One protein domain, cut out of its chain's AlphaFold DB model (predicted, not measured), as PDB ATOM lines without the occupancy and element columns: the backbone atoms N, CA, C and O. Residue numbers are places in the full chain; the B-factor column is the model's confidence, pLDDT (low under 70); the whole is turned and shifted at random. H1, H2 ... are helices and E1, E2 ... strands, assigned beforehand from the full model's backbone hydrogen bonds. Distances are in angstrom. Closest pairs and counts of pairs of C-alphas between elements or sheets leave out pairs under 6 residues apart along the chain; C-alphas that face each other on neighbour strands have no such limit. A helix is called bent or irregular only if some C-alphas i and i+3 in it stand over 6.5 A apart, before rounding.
ATOM      1  N   SER A  76     -15.567  33.146  12.658       97.88
ATOM      2  CA  SER A  76     -14.336  33.078  13.447       97.88
ATOM      3  C   SER A  76     -13.241  33.945  12.805       97.88
ATOM      4  O   SER A  76     -13.207  34.147  11.587       97.88
ATOM      5  N   ALA A  77     -12.327  34.482  13.613       97.81
ATOM      6  CA  ALA A  77     -11.221  35.287  13.095       97.81
ATOM      7  C   ALA A  77     -10.341  34.502  12.103       97.81
ATOM      8  O   ALA A  77      -9.919  35.059  11.089       97.81
ATOM      9  N   VAL A  78     -10.078  33.218  12.378       97.88
ATOM     10  CA  VAL A  78      -9.292  32.338  11.496       97.88
ATOM     11  C   VAL A  78     -10.015  32.099  10.174       97.88
ATOM     12  O   VAL A  78      -9.385  32.232   9.126       97.88
ATOM     13  N   ASP A  79     -11.320  31.827  10.198       98.12
ATOM     14  CA  ASP A  79     -12.086  31.553   8.976       98.12
ATOM     15  C   ASP A  79     -12.248  32.804   8.108       98.12
ATOM     16  O   ASP A  79     -12.194  32.715   6.884       98.12
ATOM     17  N   LEU A  80     -12.379  33.993   8.712       98.50
ATOM     18  CA  LEU A  80     -12.431  35.248   7.956       98.50
ATOM     19  C   LEU A  80     -11.124  35.515   7.200       98.50
ATOM     20  O   LEU A  80     -11.153  35.911   6.033       98.50
ATOM     21  N   ILE A  81      -9.977  35.302   7.858       98.50
ATOM     22  CA  ILE A  81      -8.667  35.423   7.206       98.50
ATOM     23  C   ILE A  81      -8.540  34.355   6.119       98.50
ATOM     24  O   ILE A  81      -8.116  34.675   5.012       98.50
ATOM     25  N   GLY A  82      -8.952  33.118   6.407       98.31
ATOM     26  CA  GLY A  82      -8.914  32.021   5.447       98.31
ATOM     27  C   GLY A  82      -9.739  32.286   4.197       98.31
ATOM     28  O   GLY A  82      -9.239  32.122   3.091       98.31
ATOM     29  N   ALA A  83     -10.960  32.799   4.348       98.38
ATOM     30  CA  ALA A  83     -11.802  33.187   3.222       98.38
ATOM     31  C   ALA A  83     -11.149  34.280   2.360       98.38
ATOM     32  O   ALA A  83     -11.191  34.208   1.133       98.38
ATOM     33  N   TRP A  84     -10.494  35.264   2.983       98.56
ATOM     34  CA  TRP A  84      -9.747  36.292   2.259       98.56
ATOM     35  C   TRP A  84      -8.532  35.723   1.515       98.56
ATOM     36  O   TRP A  84      -8.310  36.074   0.356       98.56
ATOM     37  N   VAL A  85      -7.758  34.834   2.147       98.50
ATOM     38  CA  VAL A  85      -6.596  34.176   1.525       98.50
ATOM     39  C   VAL A  85      -7.026  33.300   0.351       98.50
ATOM     40  O   VAL A  85      -6.517  33.473  -0.756       98.50
ATOM     41  N   ASN A  86      -8.029  32.450   0.557       98.12
ATOM     42  CA  ASN A  86      -8.550  31.536  -0.459       98.12
ATOM     43  C   ASN A  86      -9.212  32.279  -1.637       98.12
ATOM     44  O   ASN A  86      -9.258  31.761  -2.751       98.12
ATOM     45  N   ALA A  87      -9.680  33.516  -1.431       97.56
ATOM     46  CA  ALA A  87     -10.161  34.399  -2.496       97.56
ATOM     47  C   ALA A  87      -9.035  35.084  -3.304       97.56
ATOM     48  O   ALA A  87      -9.317  35.937  -4.144       97.56
ATOM     49  N   GLY A  88      -7.765  34.746  -3.055       97.44
ATOM     50  CA  GLY A  88      -6.607  35.355  -3.713       97.44
ATOM     51  C   GLY A  88      -6.127  36.648  -3.053       97.44
ATOM     52  O   GLY A  88      -5.438  37.441  -3.691       97.44
ATOM     53  N   SER A  89      -6.496  36.872  -1.790       97.88
ATOM     54  CA  SER A  89      -6.095  38.035  -0.993       97.88
ATOM     55  C   SER A  89      -6.368  39.386  -1.674       97.88
ATOM     56  O   SER A  89      -5.444  40.191  -1.796       97.88
ATOM     57  N   ALA A 107     -17.057  40.702   2.460       97.19
ATOM     58  CA  ALA A 107     -16.136  41.509   3.257       97.19
ATOM     59  C   ALA A 107     -15.039  42.118   2.377       97.19
ATOM     60  O   ALA A 107     -14.838  41.712   1.234       97.19
ATOM     61  N   THR A 108     -14.318  43.101   2.917       98.00
ATOM     62  CA  THR A 108     -13.141  43.694   2.262       98.00
ATOM     63  C   THR A 108     -11.942  43.671   3.199       98.00
ATOM     64  O   THR A 108     -12.090  43.738   4.424       98.00
ATOM     65  N   PHE A 109     -10.733  43.629   2.635       98.38
ATOM     66  CA  PHE A 109      -9.509  43.578   3.433       98.38
ATOM     67  C   PHE A 109      -9.426  44.735   4.437       98.38
ATOM     68  O   PHE A 109      -9.259  44.519   5.636       98.38
ATOM     69  N   LYS A 110      -9.594  45.977   3.967       97.25
ATOM     70  CA  LYS A 110      -9.432  47.167   4.812       97.25
ATOM     71  C   LYS A 110     -10.491  47.276   5.911       97.25
ATOM     72  O   LYS A 110     -10.176  47.739   7.007       97.25
ATOM     73  N   ALA A 111     -11.741  46.914   5.621       96.06
ATOM     74  CA  ALA A 111     -12.838  47.106   6.567       96.06
ATOM     75  C   ALA A 111     -12.936  45.990   7.612       96.06
ATOM     76  O   ALA A 111     -13.357  46.275   8.737       96.06
ATOM     77  N   ASP A 112     -12.553  44.762   7.252       97.56
ATOM     78  CA  ASP A 112     -12.840  43.572   8.054       97.56
ATOM     79  C   ASP A 112     -11.561  42.800   8.443       97.56
ATOM     80  O   ASP A 112     -11.361  42.509   9.619       97.56
ATOM     81  N   VAL A 113     -10.641  42.538   7.505       98.25
ATOM     82  CA  VAL A 113      -9.460  41.679   7.752       98.25
ATOM     83  C   VAL A 113      -8.316  42.425   8.449       98.25
ATOM     84  O   VAL A 113      -7.780  41.954   9.447       98.25
ATOM     85  N   GLN A 114      -7.944  43.620   7.972       98.19
ATOM     86  CA  GLN A 114      -6.805  44.397   8.490       98.19
ATOM     87  C   GLN A 114      -6.935  44.712   9.988       98.19
ATOM     88  O   GLN A 114      -5.929  44.845  10.700       98.19
ATOM     89  N   LYS A 115      -8.170  44.826  10.485       97.31
ATOM     90  CA  LYS A 115      -8.461  45.084  11.897       97.31
ATOM     91  C   LYS A 115      -7.964  43.959  12.793       97.31
ATOM     92  O   LYS A 115      -7.336  44.256  13.804       97.31
ATOM     93  N   LEU A 116      -8.103  42.699  12.366       97.94
ATOM     94  CA  LEU A 116      -7.612  41.526  13.102       97.94
ATOM     95  C   LEU A 116      -6.108  41.592  13.402       97.94
ATOM     96  O   LEU A 116      -5.649  40.991  14.371       97.94
ATOM     97  N   PHE A 117      -5.342  42.332  12.597       98.12
ATOM     98  CA  PHE A 117      -3.906  42.513  12.803       98.12
ATOM     99  C   PHE A 117      -3.545  43.801  13.547       98.12
ATOM    100  O   PHE A 117      -2.504  43.863  14.202       98.12
ATOM    101  N   SER A 118      -4.369  44.841  13.428       97.06
ATOM    102  CA  SER A 118      -4.024  46.202  13.858       97.06
ATOM    103  C   SER A 118      -4.705  46.650  15.149       97.06
ATOM    104  O   SER A 118      -4.206  47.567  15.799       97.06
ATOM    105  N   GLU A 119      -5.789  45.994  15.562       97.31
ATOM    106  CA  GLU A 119      -6.531  46.340  16.772       97.31
ATOM    107  C   GLU A 119      -6.185  45.398  17.933       97.31
ATOM    108  O   GLU A 119      -6.176  44.170  17.813       97.31
ATOM    109  N   ALA A 120      -5.898  45.987  19.093       96.75
ATOM    110  CA  ALA A 120      -5.689  45.239  20.326       96.75
ATOM    111  C   ALA A 120      -7.019  44.697  20.869       96.75
ATOM    112  O   ALA A 120      -8.083  45.262  20.628       96.75
ATOM    113  N   ASN A 121      -6.945  43.645  21.680       96.00
ATOM    114  CA  ASN A 121      -8.076  42.977  22.327       96.00
ATOM    115  C   ASN A 121      -9.071  42.272  21.389       96.00
ATOM    116  O   ASN A 121     -10.077  41.768  21.882       96.00
ATOM    117  N   LEU A 122      -8.805  42.192  20.077       95.12
ATOM    118  CA  LEU A 122      -9.688  41.462  19.163       95.12
ATOM    119  C   LEU A 122      -9.602  39.953  19.362       95.12
ATOM    120  O   LEU A 122     -10.636  39.325  19.521       95.12
ATOM    121  N   TRP A 123      -8.391  39.381  19.403       96.00
ATOM    122  CA  TRP A 123      -8.187  37.928  19.521       96.00
ATOM    123  C   TRP A 123      -8.631  37.358  20.875       96.00
ATOM    124  O   TRP A 123      -9.118  36.233  20.953       96.00
ATOM    125  N   TYR A 124      -8.433  38.126  21.945       95.12
ATOM    126  CA  TYR A 124      -8.925  37.881  23.301       95.12
ATOM    127  C   TYR A 124      -8.664  39.123  24.161       95.12
ATOM    128  O   TYR A 124      -7.855  39.983  23.805       95.12
ATOM    129  N   SER A 125      -9.309  39.213  25.326       94.88
ATOM    130  CA  SER A 125      -9.081  40.315  26.270       94.88
ATOM    131  C   SER A 125      -7.616  40.375  26.709       94.88
ATOM    132  O   SER A 125      -7.100  39.420  27.285       94.88
ATOM    133  N   GLY A 126      -6.958  41.510  26.474       94.88
ATOM    134  CA  GLY A 126      -5.534  41.712  26.740       94.88
ATOM    135  C   GLY A 126      -4.606  41.329  25.584       94.88
ATOM    136  O   GLY A 126      -3.398  41.525  25.710       94.88
ATOM    137  N   ALA A 127      -5.125  40.818  24.462       96.12
ATOM    138  CA  ALA A 127      -4.307  40.521  23.289       96.12
ATOM    139  C   ALA A 127      -3.668  41.801  22.731       96.12
ATOM    140  O   ALA A 127      -4.361  42.781  22.443       96.12
ATOM    141  N   ALA A 128      -2.352  41.778  22.526       97.00
ATOM    142  CA  ALA A 128      -1.676  42.820  21.762       97.00
ATOM    143  C   ALA A 128      -2.081  42.746  20.280       97.00
ATOM    144  O   ALA A 128      -2.341  41.661  19.754       97.00
ATOM    145  N   ALA A 129      -2.089  43.893  19.599       97.69
ATOM    146  CA  ALA A 129      -2.207  43.915  18.146       97.69
ATOM    147  C   ALA A 129      -0.968  43.256  17.515       97.69
ATOM    148  O   ALA A 129       0.152  43.431  18.006       97.69
ATOM    149  N   CYS A 130      -1.129  42.554  16.393       97.88
ATOM    150  CA  CYS A 130      -0.004  41.965  15.656       97.88
ATOM    151  C   CYS A 130       1.014  43.047  15.253       97.88
ATOM    152  O   CYS A 130       2.228  42.839  15.327       97.88
ATOM    153  N   THR A 131       0.512  44.240  14.924       97.81
ATOM    154  CA  THR A 131       1.307  45.428  14.589       97.81
ATOM    155  C   THR A 131       2.169  45.961  15.732       97.81
ATOM    156  O   THR A 131       3.082  46.736  15.478       97.81
ATOM    157  N   THR A 132       1.956  45.533  16.981       97.19
ATOM    158  CA  THR A 132       2.858  45.886  18.091       97.19
ATOM    159  C   THR A 132       4.267  45.325  17.874       97.19
ATOM    160  O   THR A 132       5.247  45.987  18.210       97.19
ATOM    161  N   CYS A 133       4.386  44.137  17.274       96.94
ATOM    162  CA  CYS A 133       5.676  43.489  17.008       96.94
ATOM    163  C   CYS A 133       6.015  43.400  15.512       96.94
ATOM    164  O   CYS A 133       7.196  43.298  15.171       96.94
ATOM    165  N   HIS A 134       5.008  43.445  14.634       96.88
ATOM    166  CA  HIS A 134       5.141  43.313  13.180       96.88
ATOM    167  C   HIS A 134       4.669  44.587  12.466       96.88
ATOM    168  O   HIS A 134       3.510  44.696  12.062       96.88
ATOM    169  N   TYR A 135       5.562  45.566  12.331       95.88
ATOM    170  CA  TYR A 135       5.265  46.919  11.848       95.88
ATOM    171  C   TYR A 135       6.186  47.346  10.696       95.88
ATOM    172  O   TYR A 135       7.152  46.664  10.362       95.88
ATOM    173  N   ALA A 136       5.890  48.508  10.106       94.25
ATOM    174  CA  ALA A 136       6.507  48.999   8.873       94.25
ATOM    175  C   ALA A 136       8.041  49.175   8.913       94.25
ATOM    176  O   ALA A 136       8.696  49.026   7.881       94.25
ATOM    177  N   ASP A 137       8.642  49.465  10.074       93.56
ATOM    178  CA  ASP A 137      10.107  49.480  10.228       93.56
ATOM    179  C   ASP A 137      10.623  48.050  10.452       93.56
ATOM    180  O   ASP A 137      10.922  47.592  11.558       93.56
ATOM    181  N   VAL A 138      10.688  47.328   9.337       92.94
ATOM    182  CA  VAL A 138      10.926  45.882   9.273       92.94
ATOM    183  C   VAL A 138      12.315  45.479   9.742       92.94
ATOM    184  O   VAL A 138      12.517  44.338  10.139       92.94
ATOM    185  N   ALA A 139      13.280  46.399   9.757       91.62
ATOM    186  CA  ALA A 139      14.600  46.132  10.319       91.62
ATOM    187  C   ALA A 139      14.538  45.910  11.842       91.62
ATOM    188  O   ALA A 139      15.371  45.194  12.393       91.62
ATOM    189  N   LYS A 140      13.541  46.502  12.513       92.94
ATOM    190  CA  LYS A 140      13.319  46.392  13.962       92.94
ATOM    191  C   LYS A 140      12.130  45.503  14.325       92.94
ATOM    192  O   LYS A 140      12.032  45.053  15.467       92.94
ATOM    193  N   ALA A 141      11.223  45.265  13.381       94.44
ATOM    194  CA  ALA A 141      10.087  44.380  13.576       94.44
ATOM    195  C   ALA A 141      10.533  42.925  13.782       94.44
ATOM    196  O   ALA A 141      11.480  42.429  13.162       94.44
ATOM    197  N   THR A 142       9.798  42.204  14.626       94.19
ATOM    198  CA  THR A 142      10.042  40.779  14.856       94.19
ATOM    199  C   THR A 142       9.823  40.011  13.558       94.19
ATOM    200  O   THR A 142       8.857  40.260  12.833       94.19
ATOM    201  N   MET A 143      10.734  39.085  13.250       94.06
ATOM    202  CA  MET A 143      10.746  38.334  11.990       94.06
ATOM    203  C   MET A 143      10.776  39.219  10.734       94.06
ATOM    204  O   MET A 143      10.368  38.753   9.680       94.06
ATOM    205  N   ASN A 144      11.229  40.475  10.811       96.12
ATOM    206  CA  ASN A 144      11.306  41.396   9.670       96.12
ATOM    207  C   ASN A 144      10.012  41.474   8.832       96.12
ATOM    208  O   ASN A 144      10.037  41.457   7.599       96.12
ATOM    209  N   MET A 145       8.870  41.506   9.520       95.94
ATOM    210  CA  MET A 145       7.530  41.420   8.938       95.94
ATOM    211  C   MET A 145       6.712  42.666   9.281       95.94
ATOM    212  O   MET A 145       6.835  43.197  10.382       95.94
ATOM    213  N   ASP A 146       5.853  43.092   8.355       96.88
ATOM    214  CA  ASP A 146       4.919  44.203   8.551       96.88
ATOM    215  C   ASP A 146       3.486  43.685   8.398       96.88
ATOM    216  O   ASP A 146       3.140  43.179   7.340       96.88
ATOM    217  N   MET A 147       2.656  43.811   9.434       97.38
ATOM    218  CA  MET A 147       1.225  43.478   9.370       97.38
ATOM    219  C   MET A 147       0.322  44.718   9.430       97.38
ATOM    220  O   MET A 147      -0.893  44.602   9.588       97.38
ATOM    221  N   SER A 148       0.901  45.918   9.336       97.00
ATOM    222  CA  SER A 148       0.168  47.188   9.398       97.00
ATOM    223  C   SER A 148      -0.420  47.627   8.057       97.00
ATOM    224  O   SER A 148      -1.214  48.566   8.018       97.00
ATOM    225  N   SER A 149      -0.038  46.956   6.967       97.06
ATOM    226  CA  SER A 149      -0.468  47.277   5.610       97.06
ATOM    227  C   SER A 149      -0.672  46.020   4.763       97.06
ATOM    228  O   SER A 149      -0.019  45.001   4.985       97.06
ATOM    229  N   TYR A 150      -1.526  46.121   3.740       98.12
ATOM    230  CA  TYR A 150      -1.728  45.067   2.739       98.12
ATOM    231  C   TYR A 150      -0.404  44.635   2.089       98.12
ATOM    232  O   TYR A 150      -0.036  43.462   2.112       98.12
ATOM    233  N   ALA A 151       0.354  45.614   1.583       97.38
ATOM    234  CA  ALA A 151       1.648  45.380   0.953       97.38
ATOM    235  C   ALA A 151       2.656  44.728   1.913       97.38
ATOM    236  O   ALA A 151       3.433  43.873   1.498       97.38
ATOM    237  N   GLY A 152       2.634  45.098   3.197       97.19
ATOM    238  CA  GLY A 152       3.470  44.487   4.226       97.19
ATOM    239  C   GLY A 152       3.158  43.007   4.446       97.19
ATOM    240  O   GLY A 152       4.085  42.198   4.503       97.19
ATOM    241  N   ILE A 153       1.868  42.659   4.511       98.06
ATOM    242  CA  ILE A 153       1.403  41.277   4.693       98.06
ATOM    243  C   ILE A 153       1.808  40.423   3.487       98.06
ATOM    244  O   ILE A 153       2.387  39.355   3.676       98.06
ATOM    245  N   LEU A 154       1.591  40.918   2.261       97.69
ATOM    246  CA  LEU A 154       2.013  40.225   1.036       97.69
ATOM    247  C   LEU A 154       3.534  40.093   0.907       97.69
ATOM    248  O   LEU A 154       4.029  39.101   0.377       97.69
ATOM    249  N   ALA A 155       4.292  41.080   1.385       97.25
ATOM    250  CA  ALA A 155       5.750  41.023   1.369       97.25
ATOM    251  C   ALA A 155       6.310  39.914   2.283       97.25
ATOM    252  O   ALA A 155       7.452  39.484   2.095       97.25
ATOM    253  N   GLY A 156       5.516  39.442   3.248       96.94
ATOM    254  CA  GLY A 156       5.823  38.285   4.073       96.94
ATOM    255  C   GLY A 156       6.842  38.543   5.186       96.94
ATOM    256  O   GLY A 156       7.111  39.675   5.607       96.94
ATOM    257  N   SER A 157       7.400  37.449   5.704       96.12
ATOM    258  CA  SER A 157       8.315  37.444   6.852       96.12
ATOM    259  C   SER A 157       9.771  37.215   6.441       96.12
ATOM    260  O   SER A 157      10.065  36.820   5.325       96.12
ATOM    261  N   GLN A 158      10.715  37.430   7.350       95.38
ATOM    262  CA  GLN A 158      12.153  37.216   7.152       95.38
ATOM    263  C   GLN A 158      12.727  37.957   5.935       95.38
ATOM    264  O   GLN A 158      13.565  37.417   5.212       95.38
ATOM    265  N   ARG A 159      12.310  39.211   5.726       93.69
ATOM    266  CA  ARG A 159      12.906  40.128   4.741       93.69
ATOM    267  C   ARG A 159      14.326  40.528   5.145       93.69
ATOM    268  O   ARG A 159      14.563  41.608   5.684       93.69
ATOM    269  N   LYS A 160      15.266  39.605   4.938       85.44
ATOM    270  CA  LYS A 160      16.690  39.781   5.247       85.44
ATOM    271  C   LYS A 160      17.255  40.952   4.451       85.44
ATOM    272  O   LYS A 160      16.895  41.142   3.292       85.44
ATOM    273  N   ASP A 161      18.126  41.725   5.092       80.44
ATOM    274  CA  ASP A 161      18.914  42.791   4.462       80.44
ATOM    275  C   ASP A 161      18.086  43.823   3.668       80.44
ATOM    276  O   ASP A 161      18.558  44.406   2.696       80.44
ATOM    277  N   GLY A 162      16.834  44.059   4.081       72.31
ATOM    278  CA  GLY A 162      15.942  45.019   3.425       72.31
ATOM    279  C   GLY A 162      15.343  44.531   2.103       72.31
ATOM    280  O   GLY A 162      14.873  45.353   1.317       72.31
ATOM    281  N   ALA A 163      15.349  43.218   1.845       87.69
ATOM    282  CA  ALA A 163      14.699  42.637   0.675       87.69
ATOM    283  C   ALA A 163      13.213  43.052   0.582       87.69
ATOM    284  O   ALA A 163      12.525  43.114   1.608       87.69
ATOM    285  N   PRO A 164      12.688  43.311  -0.633       88.31
ATOM    286  CA  PRO A 164      11.303  43.749  -0.811       88.31
ATOM    287  C   PRO A 164      10.291  42.677  -0.390       88.31
ATOM    288  O   PRO A 164       9.217  43.015   0.099       88.31
ATOM    289  N   THR A 165      10.647  41.400  -0.531       95.00
ATOM    290  CA  THR A 165       9.828  40.239  -0.172       95.00
ATOM    291  C   THR A 165      10.661  39.223   0.603       95.00
ATOM    292  O   THR A 165      11.889  39.194   0.496       95.00
ATOM    293  N   GLY A 166       9.995  38.396   1.402       95.50
ATOM    294  CA  GLY A 166      10.618  37.318   2.160       95.50
ATOM    295  C   GLY A 166       9.847  36.010   2.019       95.50
ATOM    296  O   GLY A 166       9.363  35.675   0.940       95.50
ATOM    297  N   ASN A 167       9.749  35.261   3.111       95.81
ATOM    298  CA  ASN A 167       8.955  34.046   3.178       95.81
ATOM    299  C   ASN A 167       7.470  34.395   3.116       95.81
ATOM    300  O   ASN A 167       6.977  35.157   3.957       95.81
ATOM    301  N   ASP A 168       6.780  33.776   2.167       96.75
ATOM    302  CA  ASP A 168       5.334  33.862   2.053       96.75
ATOM    303  C   ASP A 168       4.656  33.339   3.325       96.75
ATOM    304  O   ASP A 168       4.991  32.271   3.849       96.75
ATOM    305  N   ILE A 169       3.719  34.133   3.836       97.44
ATOM    306  CA  ILE A 169       2.941  33.814   5.029       97.44
ATOM    307  C   ILE A 169       1.510  33.385   4.706       97.44
ATOM    308  O   ILE A 169       0.823  32.937   5.618       97.44
ATOM    309  N   LEU A 170       1.084  33.494   3.442       97.88
ATOM    310  CA  LEU A 170      -0.273  33.216   2.961       97.88
ATOM    311  C   LEU A 170      -0.380  31.904   2.165       97.88
ATOM    312  O   LEU A 170      -1.446  31.593   1.648       97.88
ATOM    313  N   GLY A 171       0.700  31.121   2.077       94.69
ATOM    314  CA  GLY A 171       0.664  29.757   1.529       94.69
ATOM    315  C   GLY A 171       0.361  29.688   0.032       94.69
ATOM    316  O   GLY A 171      -0.201  28.708  -0.440       94.69
ATOM    317  N   GLY A 172       0.674  30.732  -0.734       93.38
ATOM    318  CA  GLY A 172       0.345  30.811  -2.156       93.38
ATOM    319  C   GLY A 172      -1.159  30.870  -2.439       93.38
ATOM    320  O   GLY A 172      -1.568  30.531  -3.547       93.38
ATOM    321  N   GLY A 173      -1.971  31.282  -1.458       93.69
ATOM    322  CA  GLY A 173      -3.434  31.304  -1.552       93.69
ATOM    323  C   GLY A 173      -4.118  30.045  -1.016       93.69
ATOM    324  O   GLY A 173      -5.340  29.965  -1.080       93.69
ATOM    325  N   ASP A 174      -3.361  29.085  -0.483       95.50
ATOM    326  CA  ASP A 174      -3.877  27.940   0.272       95.50
ATOM    327  C   ASP A 174      -3.746  28.247   1.776       95.50
ATOM    328  O   ASP A 174      -2.650  28.243   2.350       95.50
ATOM    329  N   TRP A 175      -4.874  28.582   2.408       97.12
ATOM    330  CA  TRP A 175      -4.907  29.044   3.792       97.12
ATOM    331  C   TRP A 175      -4.375  28.012   4.786       97.12
ATOM    332  O   TRP A 175      -3.539  28.349   5.626       97.12
ATOM    333  N   GLU A 176      -4.813  26.762   4.692       95.44
ATOM    334  CA  GLU A 176      -4.499  25.706   5.653       95.44
ATOM    335  C   GLU A 176      -3.012  25.321   5.627       95.44
ATOM    336  O   GLU A 176      -2.450  24.882   6.638       95.44
ATOM    337  N   THR A 177      -2.339  25.526   4.493       94.81
ATOM    338  CA  THR A 177      -0.884  25.339   4.375       94.81
ATOM    339  C   THR A 177      -0.073  26.583   4.747       94.81
ATOM    340  O   THR A 177       1.148  26.492   4.922       94.81
ATOM    341  N   SER A 178      -0.724  27.735   4.919       97.38
ATOM    342  CA  SER A 178      -0.059  29.010   5.174       97.38
ATOM    343  C   SER A 178       0.636  29.068   6.541       97.38
ATOM    344  O   SER A 178       0.169  28.525   7.547       97.38
ATOM    345  N   LEU A 179       1.762  29.789   6.609       96.19
ATOM    346  CA  LEU A 179       2.456  30.022   7.880       96.19
ATOM    347  C   LEU A 179       1.587  30.832   8.851       96.19
ATOM    348  O   LEU A 179       1.666  30.624  10.061       96.19
ATOM    349  N   LEU A 180       0.773  31.761   8.338       97.00
ATOM    350  CA  LEU A 180      -0.113  32.560   9.171       97.00
ATOM    351  C   LEU A 180      -1.143  31.668   9.869       97.00
ATOM    352  O   LEU A 180      -1.231  31.745  11.093       97.00
ATOM    353  N   TYR A 181      -1.823  30.770   9.144       97.50
ATOM    354  CA  TYR A 181      -2.742  29.788   9.730       97.50
ATOM    355  C   TYR A 181      -2.069  28.981  10.833       97.50
ATOM    356  O   TYR A 181      -2.558  28.933  11.958       97.50
ATOM    357  N   GLN A 182      -0.883  28.439  10.551       95.75
ATOM    358  CA  GLN A 182      -0.128  27.630  11.508       95.75
ATOM    359  C   GLN A 182       0.235  28.380  12.799       95.75
ATOM    360  O   GLN A 182       0.462  27.748  13.830       95.75
ATOM    361  N   MET A 183       0.294  29.714  12.759       95.12
ATOM    362  CA  MET A 183       0.605  30.561  13.911       95.12
ATOM    363  C   MET A 183      -0.634  31.008  14.698       95.12
ATOM    364  O   MET A 183      -0.501  31.268  15.896       95.12
ATOM    365  N   VAL A 184      -1.809  31.119  14.063       95.94
ATOM    366  CA  VAL A 184      -3.039  31.640  14.700       95.94
ATOM    367  C   VAL A 184      -4.077  30.565  15.024       95.94
ATOM    368  O   VAL A 184      -4.818  30.709  16.001       95.94
ATOM    369  N   TYR A 185      -4.118  29.477  14.256       96.69
ATOM    370  CA  TYR A 185      -4.955  28.321  14.544       96.69
ATOM    371  C   TYR A 185      -4.330  27.506  15.674       96.69
ATOM    372  O   TYR A 185      -3.138  27.188  15.643       96.69
ATOM    373  N   ALA A 186      -5.127  27.217  16.702       94.50
ATOM    374  CA  ALA A 186      -4.615  26.637  17.937       94.50
ATOM    375  C   ALA A 186      -5.499  25.516  18.481       94.50
ATOM    376  O   ALA A 186      -6.177  25.701  19.501       94.50
ATOM    377  N   PRO A 187      -5.496  24.343  17.829       92.19
ATOM    378  CA  PRO A 187      -6.123  23.169  18.402       92.19
ATOM    379  C   PRO A 187      -5.454  22.888  19.752       92.19
ATOM    380  O   PRO A 187      -4.231  22.945  19.881       92.19
ATOM    381  N   GLU A 188      -6.268  22.683  20.788       86.88
ATOM    382  CA  GLU A 188      -5.786  22.452  22.161       86.88
ATOM    383  C   GLU A 188      -4.898  23.588  22.725       86.88
ATOM    384  O   GLU A 188      -4.145  23.398  23.680       86.88
ATOM    385  N   GLY A 189      -4.978  24.794  22.147       85.44
ATOM    386  CA  GLY A 189      -4.202  25.962  22.573       85.44
ATOM    387  C   GLY A 189      -2.736  25.970  22.120       85.44
ATOM    388  O   GLY A 189      -1.960  26.790  22.617       85.44
ATOM    389  N   GLN A 190      -2.339  25.098  21.189       87.19
ATOM    390  CA  GLN A 190      -0.967  25.010  20.672       87.19
ATOM    391  C   GLN A 190      -0.912  25.305  19.172       87.19
ATOM    392  O   GLN A 190      -1.840  24.978  18.443       87.19
ATOM    393  N   SER A 191       0.186  25.904  18.694       87.88
ATOM    394  CA  SER A 191       0.388  26.068  17.247       87.88
ATOM    395  C   SER A 191       0.680  24.723  16.579       87.88
ATOM    396  O   SER A 191       1.266  23.824  17.189       87.88
ATOM    397  N   THR A 192       0.365  24.606  15.292       88.75
ATOM    398  CA  THR A 192       0.580  23.366  14.527       88.75
ATOM    399  C   THR A 192       2.049  23.111  14.172       88.75
ATOM    400  O   THR A 192       2.397  22.028  13.710       88.75
ATOM    401  N   ILE A 193       2.934  24.081  14.432       89.38
ATOM    402  CA  ILE A 193       4.378  24.011  14.143       89.38
ATOM    403  C   ILE A 193       5.259  23.969  15.396       89.38
ATOM    404  O   ILE A 193       6.456  24.256  15.329       89.38
ATOM    405  N   GLY A 194       4.686  23.650  16.561       85.56
ATOM    406  CA  GLY A 194       5.443  23.523  17.812       85.56
ATOM    407  C   GLY A 194       6.054  24.841  18.308       85.56
ATOM    408  O   GLY A 194       7.031  24.839  19.056       85.56
ATOM    409  N   ARG A 195       5.502  25.980  17.876       87.69
ATOM    410  CA  ARG A 195       5.833  27.326  18.365       87.69
ATOM    411  C   ARG A 195       4.754  27.848  19.315       87.69
ATOM    412  O   ARG A 195       3.677  27.267  19.450       87.69
ATOM    413  N   GLN A 196       5.035  28.964  19.980       90.31
ATOM    414  CA  GLN A 196       3.997  29.671  20.727       90.31
ATOM    415  C   GLN A 196       2.935  30.201  19.759       90.31
ATOM    416  O   GLN A 196       3.270  30.848  18.767       90.31
ATOM    417  N   VAL A 197       1.672  29.915  20.071       92.88
ATOM    418  CA  VAL A 197       0.516  30.445  19.347       92.88
ATOM    419  C   VAL A 197       0.484  31.970  19.437       92.88
ATOM    420  O   VAL A 197       0.775  32.550  20.487       92.88
ATOM    421  N   MET A 198       0.113  32.613  18.335       94.25
ATOM    422  CA  MET A 198      -0.110  34.050  18.271       94.25
ATOM    423  C   MET A 198      -1.605  34.395  18.362       94.25
ATOM    424  O   MET A 198      -2.441  33.638  17.868       94.25
ATOM    425  N   PRO A 199      -1.952  35.557  18.942       94.38
ATOM    426  CA  PRO A 199      -1.081  36.432  19.737       94.38
ATOM    427  C   PRO A 199      -0.636  35.792  21.068       94.38
ATOM    428  O   PRO A 199      -1.392  35.033  21.680       94.38
ATOM    429  N   LEU A 200       0.572  36.128  21.539       92.94
ATOM    430  CA  LEU A 200       1.158  35.583  22.775       92.94
ATOM    431  C   LEU A 200       0.316  35.881  24.018       92.94
ATOM    432  O   LEU A 200      -0.019  37.034  24.262       92.94
ATOM    433  N   GLY A 201       0.093  34.865  24.856       91.31
ATOM    434  CA  GLY A 201      -0.711  34.992  26.080       91.31
ATOM    435  C   GLY A 201      -2.153  34.501  25.936       91.31
ATOM    436  O   GLY A 201      -2.980  34.804  26.793       91.31
ATOM    437  N   ARG A 202      -2.449  33.734  24.877       92.06
ATOM    438  CA  ARG A 202      -3.767  33.148  24.604       92.06
ATOM    439  C   ARG A 202      -4.283  32.328  25.800       92.06
ATOM    440  O   ARG A 202      -3.661  31.324  26.156       92.06
ATOM    441  N   PRO A 203      -5.422  32.707  26.406       91.50
ATOM    442  CA  PRO A 203      -6.081  31.894  27.424       91.50
ATOM    443  C   PRO A 203      -6.617  30.580  26.844       91.50
ATOM    444  O   PRO A 203      -7.067  30.543  25.699       91.50
ATOM    445  N   ALA A 204      -6.681  29.527  27.663       89.19
ATOM    446  CA  ALA A 204      -7.241  28.227  27.266       89.19
ATOM    447  C   ALA A 204      -8.740  28.274  26.897       89.19
ATOM    448  O   ALA A 204      -9.266  27.328  26.326       89.19
ATOM    449  N   THR A 205      -9.435  29.365  27.231       89.06
ATOM    450  CA  THR A 205     -10.857  29.571  26.920       89.06
ATOM    451  C   THR A 205     -11.108  30.075  25.499       89.06
ATOM    452  O   THR A 205     -12.263  30.171  25.097       89.06
ATOM    453  N   VAL A 206     -10.067  30.459  24.754       91.88
ATOM    454  CA  VAL A 206     -10.212  30.936  23.370       91.88
ATOM    455  C   VAL A 206     -10.365  29.721  22.439       91.88
ATOM    456  O   VAL A 206      -9.459  28.884  22.447       91.88
ATOM    457  N   PRO A 207     -11.442  29.624  21.626       94.62
ATOM    458  CA  PRO A 207     -11.648  28.533  20.656       94.62
ATOM    459  C   PRO A 207     -10.471  28.388  19.695       94.62
ATOM    460  O   PRO A 207      -9.750  29.363  19.510       94.62
ATOM    461  N   ALA A 208     -10.266  27.230  19.061       95.69
ATOM    462  CA  ALA A 208      -9.095  26.974  18.210       95.69
ATOM    463  C   ALA A 208      -8.992  27.952  17.022       95.69
ATOM    464  O   ALA A 208      -7.906  28.458  16.722       95.69
ATOM    465  N   GLU A 209     -10.136  28.304  16.445       96.25
ATOM    466  CA  GLU A 209     -10.348  29.221  15.322       96.25
ATOM    467  C   GLU A 209     -10.341  30.705  15.754       96.25
ATOM    468  O   GLU A 209     -10.544  31.624  14.958       96.25
ATOM    469  N   GLY A 210     -10.075  30.968  17.035       95.31
ATOM    470  CA  GLY A 210     -10.087  32.307  17.605       95.31
ATOM    471  C   GLY A 210     -11.497  32.779  17.987       95.31
ATOM    472  O   GLY A 210     -12.422  31.978  18.124       95.31
ATOM    473  N   PRO A 211     -11.664  34.082  18.254       96.12
ATOM    474  CA  PRO A 211     -12.947  34.647  18.646       96.12
ATOM    475  C   PRO A 211     -13.888  34.769  17.449       96.12
ATOM    476  O   PRO A 211     -13.452  34.903  16.305       96.12
ATOM    477  N   ILE A 212     -15.186  34.807  17.739       96.88
ATOM    478  CA  ILE A 212     -16.188  35.227  16.763       96.88
ATOM    479  C   ILE A 212     -16.111  36.745  16.599       96.88
ATOM    480  O   ILE A 212     -16.121  37.487  17.583       96.88
ATOM    481  N   VAL A 213     -16.036  37.196  15.351       96.12
ATOM    482  CA  VAL A 213     -15.988  38.605  14.967       96.12
ATOM    483  C   VAL A 213     -17.171  38.968  14.080       96.12
ATOM    484  O   VAL A 213     -17.746  38.121  13.399       96.12
ATOM    485  N   PHE A 214     -17.522  40.252  14.092       95.81
ATOM    486  CA  PHE A 214     -18.567  40.815  13.246       95.81
ATOM    487  C   PHE A 214     -17.934  41.444  12.006       95.81
ATOM    488  O   PHE A 214     -17.264  42.475  12.105       95.81
ATOM    489  N   ALA A 215     -18.150  40.837  10.844       95.56
ATOM    490  CA  ALA A 215     -17.506  41.210   9.591       95.56
ATOM    491  C   ALA A 215     -18.490  41.213   8.421       95.56
ATOM    492  O   ALA A 215     -19.526  40.552   8.448       95.56
ATOM    493  N   GLY A 216     -18.157  41.980   7.385       94.56
ATOM    494  CA  GLY A 216     -18.869  41.960   6.112       94.56
ATOM    495  C   GLY A 216     -20.346  42.338   6.199       94.56
ATOM    496  O   GLY A 216     -20.770  42.987   7.150       94.56
ATOM    497  N   THR A 217     -21.123  41.982   5.188       94.31
ATOM    498  CA  THR A 217     -22.587  42.120   5.156       94.31
ATOM    499  C   THR A 217     -23.186  40.948   4.393       94.31
ATOM    500  O   THR A 217     -22.540  40.486   3.448       94.31
ATOM    501  N   PRO A 218     -24.397  40.477   4.737       92.19
ATOM    502  CA  PRO A 218     -25.073  39.455   3.950       92.19
ATOM    503  C   PRO A 218     -25.213  39.913   2.500       92.19
ATOM    504  O   PRO A 218     -25.567  41.067   2.242       92.19
ATOM    505  N   VAL A 219     -24.950  39.016   1.554       88.44
ATOM    506  CA  VAL A 219     -25.365  39.234   0.170       88.44
ATOM    507  C   VAL A 219     -26.884  39.130   0.191       88.44
ATOM    508  O   VAL A 219     -27.410  38.051   0.459       88.44
TER     509      VAL A 219
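What this domain is: This is residues 76 to 89 and 107 to 219 of the 224 residues of an uncharacterized protein of Chloroflexi bacterium HGW-Chloroflexi-6 (UniProt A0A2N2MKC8). This model has little regular structure: long loops surround a few short helices, of which H1 packs on H2, while H3 and strand E1 lie toward opposite ends. The 127 printed residues include H1, H2, H3, H4 and E1, in that order; these hold only 36 residues, mostly helix. The whole is compact, with a radius of gyration of the C-alphas of 13.8 A and spans of 39 by 35 by 25 A.

Where its parts are: Find C-alpha 77 at (-11.221, 35.287, 13.095); H1 runs from there to residue 86, 14.3 A. H2 is residues 109 to 118, 12.1 A, and only just irregular, with C-alphas 111 and 114 6.9 A apart. Then come H3, residues 150 to 155, H4, residues 179 to 184, and E1, residues 212 to 215, ending at C-alpha 215 (-17.506, 41.210, 9.591).

How they stand to each other: H1 and H2 touch, closest at the C-alphas of Ile 81 and Val 113, 6.3 A, at a steep tilt of 51 degrees. H1 and H4 only just touch, with 3 pairs of C-alphas within 8 A, Val 78 and Val 184 closest at 7.1 A. E1 pairs with no named strand. H1, H3 and H4 have every O i to N i+4 pair within hydrogen-bond range; H2 has 2 of 6, and 3 of 7 O i to N i+3 pairs.

The domain as a whole: Residues 90 to 106 are not printed; C-alphas 89 and 107 are 11.4 A apart across this cut. The links H2 to H3, H3 to H4 and H4 to E1 are long. No printed residue is under 70 in pLDDT.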